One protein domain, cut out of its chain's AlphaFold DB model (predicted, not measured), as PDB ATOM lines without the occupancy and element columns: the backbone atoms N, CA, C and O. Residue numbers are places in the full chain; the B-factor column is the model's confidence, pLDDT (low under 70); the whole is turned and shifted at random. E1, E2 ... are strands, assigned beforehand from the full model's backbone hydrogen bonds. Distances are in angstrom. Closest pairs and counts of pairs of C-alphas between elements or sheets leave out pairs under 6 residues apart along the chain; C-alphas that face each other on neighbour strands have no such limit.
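What this domain is: This is residues 3 to 83 of the 90 residues of an uncharacterized protein of Pelomonas sp. Root1217 (UniProt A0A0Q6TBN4). Little of this domain is regular structure: a long, twisted wall of three strands, E2 - E1 - E3, antiparallel throughout, has residues 51 to 58 running over one face and the winding residues 3 to 20 toward one end. The printed part has 81 residues, 29 of them in four named strands, E1 to E4 in chain order, with no named helix: all strand. It is compact, radius of gyration of the C-alphas 13.4 A, yet elongated, spanning 40 by 24 by 19 A.

Where its parts are: E1, residues 25 to 33, begins at C-alpha (-63.257, 106.992, 10.512) and is 21.7 A long. E2, residues 38 to 46, measures 15.5 A and bends by 104 degrees at residue 42. E3 is residues 66 to 73, 20.0 A; E4, residues 80 to 82, 5.8 A, ends at C-alpha (-55.311, 115.991, 8.881).

How they stand to each other: E1 and E3 are antiparallel at 160 degrees; N 29 and O 69 are 2.8 A apart, within hydrogen-bond range. E1 and E2 form an antiparallel hairpin at 143 degrees, with N 30 and O 44 2.9 A apart. E4 pairs with no named strand.

The domain as a whole: The farthest C-alphas, Ser 10 and Ala 36, are 42.1 A apart. The printed part has no cut; the E2 to E3 link is long. No printed residue is under 70 in pLDDT.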
ATOM      1  N   THR A   3     -56.799 109.893  10.260       98.38
ATOM      2  CA  THR A   3     -57.820 109.797  11.305       98.38
ATOM      3  C   THR A   3     -57.164 109.584  12.668       98.38
ATOM      4  O   THR A   3     -55.951 109.398  12.750       98.38
ATOM      5  N   LEU A   4     -57.928 109.677  13.755       97.69
ATOM      6  CA  LEU A   4     -57.352 109.594  15.095       97.69
ATOM      7  C   LEU A   4     -56.854 108.170  15.391       97.69
ATOM      8  O   LEU A   4     -57.564 107.199  15.146       97.69
ATOM      9  N   GLN A   5     -55.637 108.057  15.928       97.50
ATOM     10  CA  GLN A   5     -55.056 106.791  16.388       97.50
ATOM     11  C   GLN A   5     -55.568 106.395  17.783       97.50
ATOM     12  O   GLN A   5     -55.994 107.256  18.555       97.50
ATOM     13  N   ASP A   6     -55.465 105.108  18.133       96.88
ATOM     14  CA  ASP A   6     -55.941 104.571  19.419       96.88
ATOM     15  C   ASP A   6     -55.284 105.262  20.629       96.88
ATOM     16  O   ASP A   6     -55.970 105.635  21.581       96.88
ATOM     17  N   ASN A   7     -53.964 105.487  20.582       94.44
ATOM     18  CA  ASN A   7     -53.215 106.182  21.635       94.44
ATOM     19  C   ASN A   7     -53.295 107.714  21.476       94.44
ATOM     20  O   ASN A   7     -52.286 108.401  21.330       94.44
ATOM     21  N   SER A   8     -54.512 108.255  21.453       93.19
ATOM     22  CA  SER A   8     -54.775 109.667  21.143       93.19
ATOM     23  C   SER A   8     -54.198 110.666  22.154       93.19
ATOM     24  O   SER A   8     -53.919 111.803  21.786       93.19
ATOM     25  N   ALA A   9     -53.980 110.252  23.406       95.69
ATOM     26  CA  ALA A   9     -53.374 111.087  24.447       95.69
ATOM     27  C   ALA A   9     -51.836 111.163  24.357       95.69
ATOM     28  O   ALA A   9     -51.229 112.051  24.951       95.69
ATOM     29  N   SER A  10     -51.199 110.242  23.629       96.56
ATOM     30  CA  SER A  10     -49.748 110.215  23.418       96.56
ATOM     31  C   SER A  10     -49.448 109.682  22.008       96.56
ATOM     32  O   SER A  10     -48.997 108.545  21.841       96.56
ATOM     33  N   PRO A  11     -49.785 110.465  20.966       95.69
ATOM     34  CA  PRO A  11     -49.714 110.003  19.590       95.69
ATOM     35  C   PRO A  11     -48.269 109.765  19.142       95.69
ATOM     36  O   PRO A  11     -47.347 110.476  19.537       95.69
ATOM     37  N   SER A  12     -48.091 108.794  18.249       96.81
ATOM     38  CA  SER A  12     -46.844 108.593  17.499       96.81
ATOM     39  C   SER A  12     -47.024 108.997  16.035       96.81
ATOM     40  O   SER A  12     -48.159 109.148  15.571       96.81
ATOM     41  N   VAL A  13     -45.917 109.188  15.305       96.75
ATOM     42  CA  VAL A  13     -45.952 109.502  13.865       96.75
ATOM     43  C   VAL A  13     -46.675 108.371  13.117       96.75
ATOM     44  O   VAL A  13     -46.227 107.222  13.195       96.75
ATOM     45  N   PRO A  14     -47.780 108.653  12.398       97.38
ATOM     46  CA  PRO A  14     -48.507 107.620  11.675       97.38
ATOM     47  C   PRO A  14     -47.658 106.961  10.587       97.38
ATOM     48  O   PRO A  14     -46.947 107.622   9.833       97.38
ATOM     49  N   THR A  15     -47.783 105.642  10.462       97.69
ATOM     50  CA  THR A  15     -47.206 104.866   9.356       97.69
ATOM     51  C   THR A  15     -48.324 104.284   8.496       97.69
ATOM     52  O   THR A  15     -49.455 104.128   8.958       97.69
ATOM     53  N   LEU A  16     -48.023 103.895   7.253       96.94
ATOM     54  CA  LEU A  16     -49.014 103.269   6.359       96.94
ATOM     55  C   LEU A  16     -49.557 101.933   6.882       96.94
ATOM     56  O   LEU A  16     -50.630 101.482   6.478       96.94
ATOM     57  N   GLN A  17     -48.820 101.283   7.780       97.62
ATOM     58  CA  GLN A  17     -49.240 100.021   8.376       97.62
ATOM     59  C   GLN A  17     -50.057 100.223   9.655       97.62
ATOM     60  O   GLN A  17     -50.825  99.321   9.994       97.62
ATOM     61  N   MET A  18     -49.955 101.390  10.305       98.38
ATOM     62  CA  MET A  18     -50.625 101.691  11.569       98.38
ATOM     63  C   MET A  18     -52.143 101.551  11.443       98.38
ATOM     64  O   MET A  18     -52.789 102.188  10.603       98.38
ATOM     65  N   THR A  19     -52.707 100.713  12.306       98.38
ATOM     66  CA  THR A  19     -54.147 100.497  12.413       98.38
ATOM     67  C   THR A  19     -54.738 101.232  13.607       98.38
ATOM     68  O   THR A  19     -54.028 101.539  14.561       98.38
ATOM     69  N   PHE A  20     -56.044 101.461  13.566       98.06
ATOM     70  CA  PHE A  20     -56.842 101.802  14.738       98.06
ATOM     71  C   PHE A  20     -57.879 100.703  14.987       98.06
ATOM     72  O   PHE A  20     -58.299  99.997  14.067       98.06
ATOM     73  N   SER A  21     -58.292 100.584  16.241       97.12
ATOM     74  CA  SER A  21     -59.446  99.799  16.689       97.12
ATOM     75  C   SER A  21     -60.497 100.672  17.377       97.12
ATOM     76  O   SER A  21     -61.573 100.193  17.726       97.12
ATOM     77  N   ARG A  22     -60.179 101.953  17.594       95.19
ATOM     78  CA  ARG A  22     -61.031 102.962  18.211       95.19
ATOM     79  C   ARG A  22     -60.866 104.292  17.482       95.19
ATOM     80  O   ARG A  22     -59.838 104.573  16.882       95.19
ATOM     81  N   PHE A  23     -61.878 105.145  17.592       96.12
ATOM     82  CA  PHE A  23     -61.855 106.569  17.239       96.12
ATOM     83  C   PHE A  23     -61.727 106.955  15.761       96.12
ATOM     84  O   PHE A  23     -62.112 108.083  15.426       96.12
ATOM     85  N   GLY A  24     -61.188 106.078  14.916       98.00
ATOM     86  CA  GLY A  24     -60.948 106.346  13.506       98.00
ATOM     87  C   GLY A  24     -62.217 106.341  12.649       98.00
ATOM     88  O   GLY A  24     -63.219 105.713  12.988       98.00
ATOM     89  N   ILE A  25     -62.182 107.037  11.512       98.62
ATOM     90  CA  ILE A  25     -63.257 106.992  10.512       98.62
ATOM     91  C   ILE A  25     -63.159 105.709   9.677       98.62
ATOM     92  O   ILE A  25     -62.080 105.341   9.198       98.62
ATOM     93  N   VAL A  26     -64.294 105.030   9.517       98.44
ATOM     94  CA  VAL A  26     -64.386 103.668   8.971       98.44
ATOM     95  C   VAL A  26     -64.917 103.693   7.541       98.44
ATOM     96  O   VAL A  26     -64.313 103.066   6.669       98.44
ATOM     97  N   HIS A  27     -66.004 104.435   7.286       98.62
ATOM     98  CA  HIS A  27     -66.570 104.643   5.944       98.62
ATOM     99  C   HIS A  27     -66.535 106.128   5.598       98.62
ATOM    100  O   HIS A  27     -66.993 106.963   6.387       98.62
ATOM    101  N   PHE A  28     -65.946 106.454   4.452       98.75
ATOM    102  CA  PHE A  28     -65.822 107.831   3.989       98.75
ATOM    103  C   PHE A  28     -65.473 107.905   2.499       98.75
ATOM    104  O   PHE A  28     -64.862 106.995   1.937       98.75
ATOM    105  N   GLU A  29     -65.789 109.042   1.892       98.81
ATOM    106  CA  GLU A  29     -65.459 109.379   0.516       98.81
ATOM    107  C   GLU A  29     -64.543 110.608   0.459       98.81
ATOM    108  O   GLU A  29     -64.834 111.663   1.028       98.81
ATOM    109  N   VAL A  30     -63.429 110.498  -0.266       98.75
ATOM    110  CA  VAL A  30     -62.571 111.638  -0.619       98.75
ATOM    111  C   VAL A  30     -63.031 112.195  -1.960       98.75
ATOM    112  O   VAL A  30     -63.017 111.484  -2.964       98.75
ATOM    113  N   GLN A  31     -63.436 113.464  -1.980       98.81
ATOM    114  CA  GLN A  31     -64.169 114.049  -3.099       98.81
ATOM    115  C   GLN A  31     -63.589 115.382  -3.562       98.81
ATOM    116  O   GLN A  31     -63.041 116.155  -2.773       98.81
ATOM    117  N   TYR A  32     -63.786 115.677  -4.843       98.75
ATOM    118  CA  TYR A  32     -63.492 116.961  -5.465       98.75
ATOM    119  C   TYR A  32     -64.747 117.557  -6.110       98.75
ATOM    120  O   TYR A  32     -65.710 116.850  -6.416       98.75
ATOM    121  N   TRP A  33     -64.749 118.875  -6.299       98.69
ATOM    122  CA  TRP A  33     -65.806 119.571  -7.030       98.69
ATOM    123  C   TRP A  33     -65.517 119.574  -8.534       98.69
ATOM    124  O   TRP A  33     -64.499 120.112  -8.964       98.69
ATOM    125  N   ASN A  34     -66.427 119.031  -9.345       98.00
ATOM    126  CA  ASN A  34     -66.254 118.953 -10.804       98.00
ATOM    127  C   ASN A  34     -66.852 120.147 -11.580       98.00
ATOM    128  O   ASN A  34     -66.928 120.104 -12.804       98.00
ATOM    129  N   GLY A  35     -67.325 121.185 -10.884       98.19
ATOM    130  CA  GLY A  35     -68.036 122.322 -11.481       98.19
ATOM    131  C   GLY A  35     -69.554 122.288 -11.274       98.19
ATOM    132  O   GLY A  35     -70.165 123.352 -11.218       98.19
ATOM    133  N   ALA A  36     -70.144 121.103 -11.083       97.81
ATOM    134  CA  ALA A  36     -71.588 120.913 -10.903       97.81
ATOM    135  C   ALA A  36     -71.958 120.095  -9.653       97.81
ATOM    136  O   ALA A  36     -73.051 120.250  -9.111       97.81
ATOM    137  N   GLY A  37     -71.057 119.230  -9.189       98.31
ATOM    138  CA  GLY A  37     -71.286 118.316  -8.079       98.31
ATOM    139  C   GLY A  37     -69.989 117.821  -7.445       98.31
ATOM    140  O   GLY A  37     -68.881 118.091  -7.916       98.31
ATOM    141  N   TRP A  38     -70.150 117.079  -6.353       98.81
ATOM    142  CA  TRP A  38     -69.062 116.355  -5.704       98.81
ATOM    143  C   TRP A  38     -68.887 114.986  -6.352       98.81
ATOM    144  O   TRP A  38     -69.866 114.262  -6.526       98.81
ATOM    145  N   VAL A  39     -67.646 114.645  -6.691       98.69
ATOM    146  CA  VAL A  39     -67.265 113.359  -7.290       98.69
ATOM    147  C   VAL A  39     -66.095 112.782  -6.505       98.69
ATOM    148  O   VAL A  39     -65.228 113.531  -6.052       98.69
ATOM    149  N   ASP A  40     -66.066 111.464  -6.333       98.75
ATOM    150  CA  ASP A  40     -64.967 110.769  -5.662       98.75
ATOM    151  C   ASP A  40     -63.671 110.885  -6.477       98.75
ATOM    152  O   ASP A  40     -63.673 110.747  -7.702       98.75
ATOM    153  N   VAL A  41     -62.537 111.097  -5.801       98.31
ATOM    154  CA  VAL A  41     -61.230 110.858  -6.436       98.31
ATOM    155  C   VAL A  41     -61.094 109.360  -6.757       98.31
ATOM    156  O   VAL A  41     -61.716 108.538  -6.076       98.31
ATOM    157  N   PRO A  42     -60.279 108.947  -7.744       98.19
ATOM    158  CA  PRO A  42     -60.042 107.527  -7.993       98.19
ATOM    159  C   PRO A  42     -59.562 106.797  -6.727       98.19
ATOM    160  O   PRO A  42     -58.583 107.196  -6.098       98.19
ATOM    161  N   GLY A  43     -60.283 105.744  -6.329       97.81
ATOM    162  CA  GLY A  43     -60.035 105.006  -5.080       97.81
ATOM    163  C   GLY A  43     -60.463 105.730  -3.793       97.81
ATOM    164  O   GLY A  43     -60.151 105.258  -2.702       97.81
ATOM    165  N   GLY A  44     -61.154 106.868  -3.911       98.12
ATOM    166  CA  GLY A  44     -61.558 107.737  -2.805       98.12
ATOM    167  C   GLY A  44     -62.751 107.246  -1.991       98.12
ATOM    168  O   GLY A  44     -62.926 107.726  -0.877       98.12
ATOM    169  N   ASN A  45     -63.539 106.296  -2.505       98.56
ATOM    170  CA  ASN A  45     -64.599 105.629  -1.752       98.56
ATOM    171  C   ASN A  45     -63.989 104.518  -0.890       98.56
ATOM    172  O   ASN A  45     -63.488 103.515  -1.410       98.56
ATOM    173  N   VAL A  46     -63.988 104.718   0.426       98.69
ATOM    174  CA  VAL A  46     -63.377 103.798   1.382       98.69
ATOM    175  C   VAL A  46     -64.440 103.201   2.286       98.69
ATOM    176  O   VAL A  46     -65.117 103.902   3.034       98.69
ATOM    177  N   VAL A  47     -64.498 101.871   2.278       98.50
ATOM    178  CA  VAL A  47     -65.298 101.059   3.195       98.50
ATOM    179  C   VAL A  47     -64.387 100.211   4.079       98.50
ATOM    180  O   VAL A  47     -63.304  99.802   3.661       98.50
ATOM    181  N   ASN A  48     -64.835  99.938   5.305       97.81
ATOM    182  CA  ASN A  48     -64.136  99.139   6.314       97.81
ATOM    183  C   ASN A  48     -62.671  99.561   6.543       97.81
ATOM    184  O   ASN A  48     -61.782  98.717   6.670       97.81
ATOM    185  N   ASN A  49     -62.403 100.870   6.586       98.38
ATOM    186  CA  ASN A  49     -61.078 101.374   6.918       98.38
ATOM    187  C   ASN A  49     -60.701 100.997   8.352       98.38
ATOM    188  O   ASN A  49     -61.469 101.228   9.281       98.38
ATOM    189  N   ASN A  50     -59.478 100.512   8.528       98.25
ATOM    190  CA  ASN A  50     -58.857 100.345   9.838       98.25
ATOM    191  C   ASN A  50     -57.483 101.021   9.922       98.25
ATOM    192  O   ASN A  50     -56.740 100.750  10.858       98.25
ATOM    193  N   LYS A  51     -57.099 101.846   8.937       98.62
ATOM    194  CA  LYS A  51     -55.792 102.517   8.887       98.62
ATOM    195  C   LYS A  51     -55.889 103.949   9.388       98.62
ATOM    196  O   LYS A  51     -56.765 104.700   8.960       98.62
ATOM    197  N   VAL A  52     -54.935 104.329  10.238       98.69
ATOM    198  CA  VAL A  52     -54.782 105.705  10.741       98.69
ATOM    199  C   VAL A  52     -54.425 106.648   9.594       98.69
ATOM    200  O   VAL A  52     -54.992 107.732   9.491       98.69
ATOM    201  N   TRP A  53     -53.534 106.214   8.700       98.56
ATOM    202  CA  TRP A  53     -53.123 106.963   7.516       98.56
ATOM    203  C   TRP A  53     -53.614 106.287   6.236       98.56
ATOM    204  O   TRP A  53     -53.296 105.130   5.956       98.56
ATOM    205  N   ARG A  54     -54.376 107.034   5.431       98.19
ATOM    206  CA  ARG A  54     -54.806 106.638   4.087       98.19
ATOM    207  C   ARG A  54     -54.223 107.586   3.047       98.19
ATOM    208  O   ARG A  54     -54.497 108.793   3.070       98.19
ATOM    209  N   GLN A  55     -53.441 107.016   2.137       97.44
ATOM    210  CA  GLN A  55     -52.925 107.680   0.947       97.44
ATOM    211  C   GLN A  55     -53.740 107.278  -0.279       97.44
ATOM    212  O   GLN A  55     -54.146 106.124  -0.420       97.44
ATOM    213  N   PHE A  56     -53.951 108.247  -1.161       96.69
ATOM    214  CA  PHE A  56     -54.651 108.080  -2.426       96.69
ATOM    215  C   PHE A  56     -53.738 108.634  -3.510       96.69
ATOM    216  O   PHE A  56     -53.337 109.794  -3.436       96.69
ATOM    217  N   VAL A  57     -53.387 107.795  -4.481       95.94
ATOM    218  CA  VAL A  57     -52.540 108.167  -5.617       95.94
ATOM    219  C   VAL A  57     -53.372 108.002  -6.878       95.94
ATOM    220  O   VAL A  57     -53.926 106.935  -7.126       95.94
ATOM    221  N   PHE A  58     -53.491 109.077  -7.647       96.00
ATOM    222  CA  PHE A  58     -54.333 109.158  -8.834       96.00
ATOM    223  C   PHE A  58     -53.754 110.188  -9.814       96.00
ATOM    224  O   PHE A  58     -52.866 110.963  -9.458       96.00
ATOM    225  N   ALA A  59     -54.234 110.184 -11.060       95.69
ATOM    226  CA  ALA A  59     -53.844 111.189 -12.051       95.69
ATOM    227  C   ALA A  59     -54.268 112.602 -11.596       95.69
ATOM    228  O   ALA A  59     -55.316 112.721 -10.967       95.69
ATOM    229  N   PRO A  60     -53.517 113.674 -11.909       95.88
ATOM    230  CA  PRO A  60     -53.830 115.017 -11.418       95.88
ATOM    231  C   PRO A  60     -55.251 115.478 -11.770       95.88
ATOM    232  O   PRO A  60     -55.708 115.309 -12.900       95.88
ATOM    233  N   ILE A  61     -55.937 116.097 -10.804       96.25
ATOM    234  CA  ILE A  61     -57.288 116.648 -10.964       96.25
ATOM    235  C   ILE A  61     -57.245 118.147 -10.674       96.25
ATOM    236  O   ILE A  61     -56.921 118.561  -9.561       96.25
ATOM    237  N   THR A  62     -57.629 118.966 -11.654       96.31
ATOM    238  CA  THR A  62     -57.829 120.405 -11.450       96.31
ATOM    239  C   THR A  62     -59.184 120.640 -10.790       96.31
ATOM    240  O   THR A  62     -60.228 120.351 -11.370       96.31
ATOM    241  N   THR A  63     -59.175 121.180  -9.576       97.50
ATOM    242  CA  THR A  63     -60.382 121.495  -8.807       97.50
ATOM    243  C   THR A  63     -60.159 122.746  -7.963       97.50
ATOM    244  O   THR A  63     -59.032 123.081  -7.614       97.50
ATOM    245  N   GLN A  64     -61.245 123.425  -7.603       97.31
ATOM    246  CA  GLN A  64     -61.212 124.539  -6.650       97.31
ATOM    247  C   GLN A  64     -61.479 124.088  -5.211       97.31
ATOM    248  O   GLN A  64     -61.284 124.859  -4.275       97.31
ATOM    249  N   ARG A  65     -62.025 122.879  -5.027       98.25
ATOM    250  CA  ARG A  65     -62.497 122.398  -3.725       98.25
ATOM    251  C   ARG A  65     -62.295 120.899  -3.602       98.25
ATOM    252  O   ARG A  65     -62.518 120.145  -4.554       98.25
ATOM    253  N   ILE A  66     -61.955 120.493  -2.392       98.44
ATOM    254  CA  ILE A  66     -61.922 119.104  -1.954       98.44
ATOM    255  C   ILE A  66     -62.760 118.970  -0.684       98.44
ATOM    256  O   ILE A  66     -62.967 119.952   0.032       98.44
ATOM    257  N   ARG A  67     -63.243 117.763  -0.401       98.50
ATOM    258  CA  ARG A  67     -63.836 117.416   0.893       98.50
ATOM    259  C   ARG A  67     -63.583 115.953   1.233       98.50
ATOM    260  O   ARG A  67     -63.284 115.145   0.357       98.50
ATOM    261  N   VAL A  68     -63.779 115.626   2.503       98.69
ATOM    262  CA  VAL A  68     -63.948 114.250   2.972       98.69
ATOM    263  C   VAL A  68     -65.363 114.142   3.530       98.69
ATOM    264  O   VAL A  68     -65.705 114.859   4.471       98.69
ATOM    265  N   LEU A  69     -66.196 113.303   2.922       98.62
ATOM    266  CA  LEU A  69     -67.528 112.973   3.423       98.62
ATOM    267  C   LEU A  69     -67.392 111.744   4.321       98.62
ATOM    268  O   LEU A  69     -66.895 110.723   3.875       98.62
ATOM    269  N   VAL A  70     -67.763 111.846   5.595       98.62
ATOM    270  CA  VAL A  70     -67.654 110.729   6.547       98.62
ATOM    271  C   VAL A  70     -69.045 110.192   6.834       98.62
ATOM    272  O   VAL A  70     -69.904 110.947   7.287       98.62
ATOM    273  N   SER A  71     -69.247 108.900   6.595       98.12
ATOM    274  CA  SER A  71     -70.526 108.210   6.795       98.12
ATOM    275  C   SER A  71     -70.496 107.214   7.957       98.12
ATOM    276  O   SER A  71     -71.553 106.865   8.479       98.12
ATOM    277  N   SER A  72     -69.309 106.796   8.414       98.19
ATOM    278  CA  SER A  72     -69.156 105.943   9.598       98.19
ATOM    279  C   SER A  72     -67.817 106.154  10.307       98.19
ATOM    280  O   SER A  72     -66.783 106.382   9.673       98.19
ATOM    281  N   SER A  73     -67.824 106.021  11.631       97.62
ATOM    282  CA  SER A  73     -66.644 106.067  12.493       97.62
ATOM    283  C   SER A  73     -66.738 105.028  13.597       97.62
ATOM    284  O   SER A  73     -67.826 104.686  14.055       97.62
ATOM    285  N   GLU A  74     -65.583 104.595  14.083       96.31
ATOM    286  CA  GLU A  74     -65.482 103.846  15.323       96.31
ATOM    287  C   GLU A  74     -65.658 104.833  16.496       96.31
ATOM    288  O   GLU A  74     -64.899 105.800  16.630       96.31
ATOM    289  N   TYR A  75     -66.661 104.606  17.353       89.38
ATOM    290  CA  TYR A  75     -67.238 105.567  18.321       89.38
ATOM    291  C   TYR A  75     -68.075 106.709  17.700       89.38
ATOM    292  O   TYR A  75     -68.316 106.784  16.503       89.38
ATOM    293  N   TYR A  76     -68.539 107.621  18.562       88.94
ATOM    294  CA  TYR A  76     -69.582 108.618  18.302       88.94
ATOM    295  C   TYR A  76     -69.173 109.868  17.495       88.94
ATOM    296  O   TYR A  76     -69.997 110.767  17.361       88.94
ATOM    297  N   LEU A  77     -67.925 109.997  17.023       96.19
ATOM    298  CA  LEU A  77     -67.444 111.223  16.359       96.19
ATOM    299  C   LEU A  77     -66.647 110.917  15.088       96.19
ATOM    300  O   LEU A  77     -65.741 110.082  15.106       96.19
ATOM    301  N   SER A  78     -66.874 111.723  14.052       97.06
ATOM    302  CA  SER A  78     -66.045 111.775  12.845       97.06
ATOM    303  C   SER A  78     -64.740 112.522  13.128       97.06
ATOM    304  O   SER A  78     -64.700 113.752  13.109       97.06
ATOM    305  N   ARG A  79     -63.660 111.788  13.420       97.56
ATOM    306  CA  ARG A  79     -62.364 112.380  13.791       97.56
ATOM    307  C   ARG A  79     -61.387 112.347  12.623       97.56
ATOM    308  O   ARG A  79     -60.752 111.328  12.357       97.56
ATOM    309  N   ILE A  80     -61.244 113.478  11.947       98.06
ATOM    310  CA  ILE A  80     -60.169 113.712  10.980       98.06
ATOM    311  C   ILE A  80     -59.102 114.539  11.687       98.06
ATOM    312  O   ILE A  80     -59.413 115.575  12.270       98.06
ATOM    313  N   VAL A  81     -57.864 114.055  11.661       98.06
ATOM    314  CA  VAL A  81     -56.710 114.768  12.220       98.06
ATOM    315  C   VAL A  81     -56.133 115.704  11.169       98.06
ATOM    316  O   VAL A  81     -55.902 116.872  11.456       98.06
ATOM    317  N   GLU A  82     -55.948 115.212   9.940       97.75
ATOM    318  CA  GLU A  82     -55.311 115.991   8.881       97.75
ATOM    319  C   GLU A  82     -55.716 115.520   7.476       97.75
ATOM    320  O   GLU A  82     -55.946 114.329   7.216       97.75
ATOM    321  N   VAL A  83     -55.791 116.473   6.546       98.06
ATOM    322  CA  VAL A  83     -55.978 116.232   5.113       98.06
ATOM    323  C   VAL A  83     -54.882 116.971   4.362       98.06
ATOM    324  O   VAL A  83     -54.853 118.195   4.346       98.06
TER     325      VAL A  83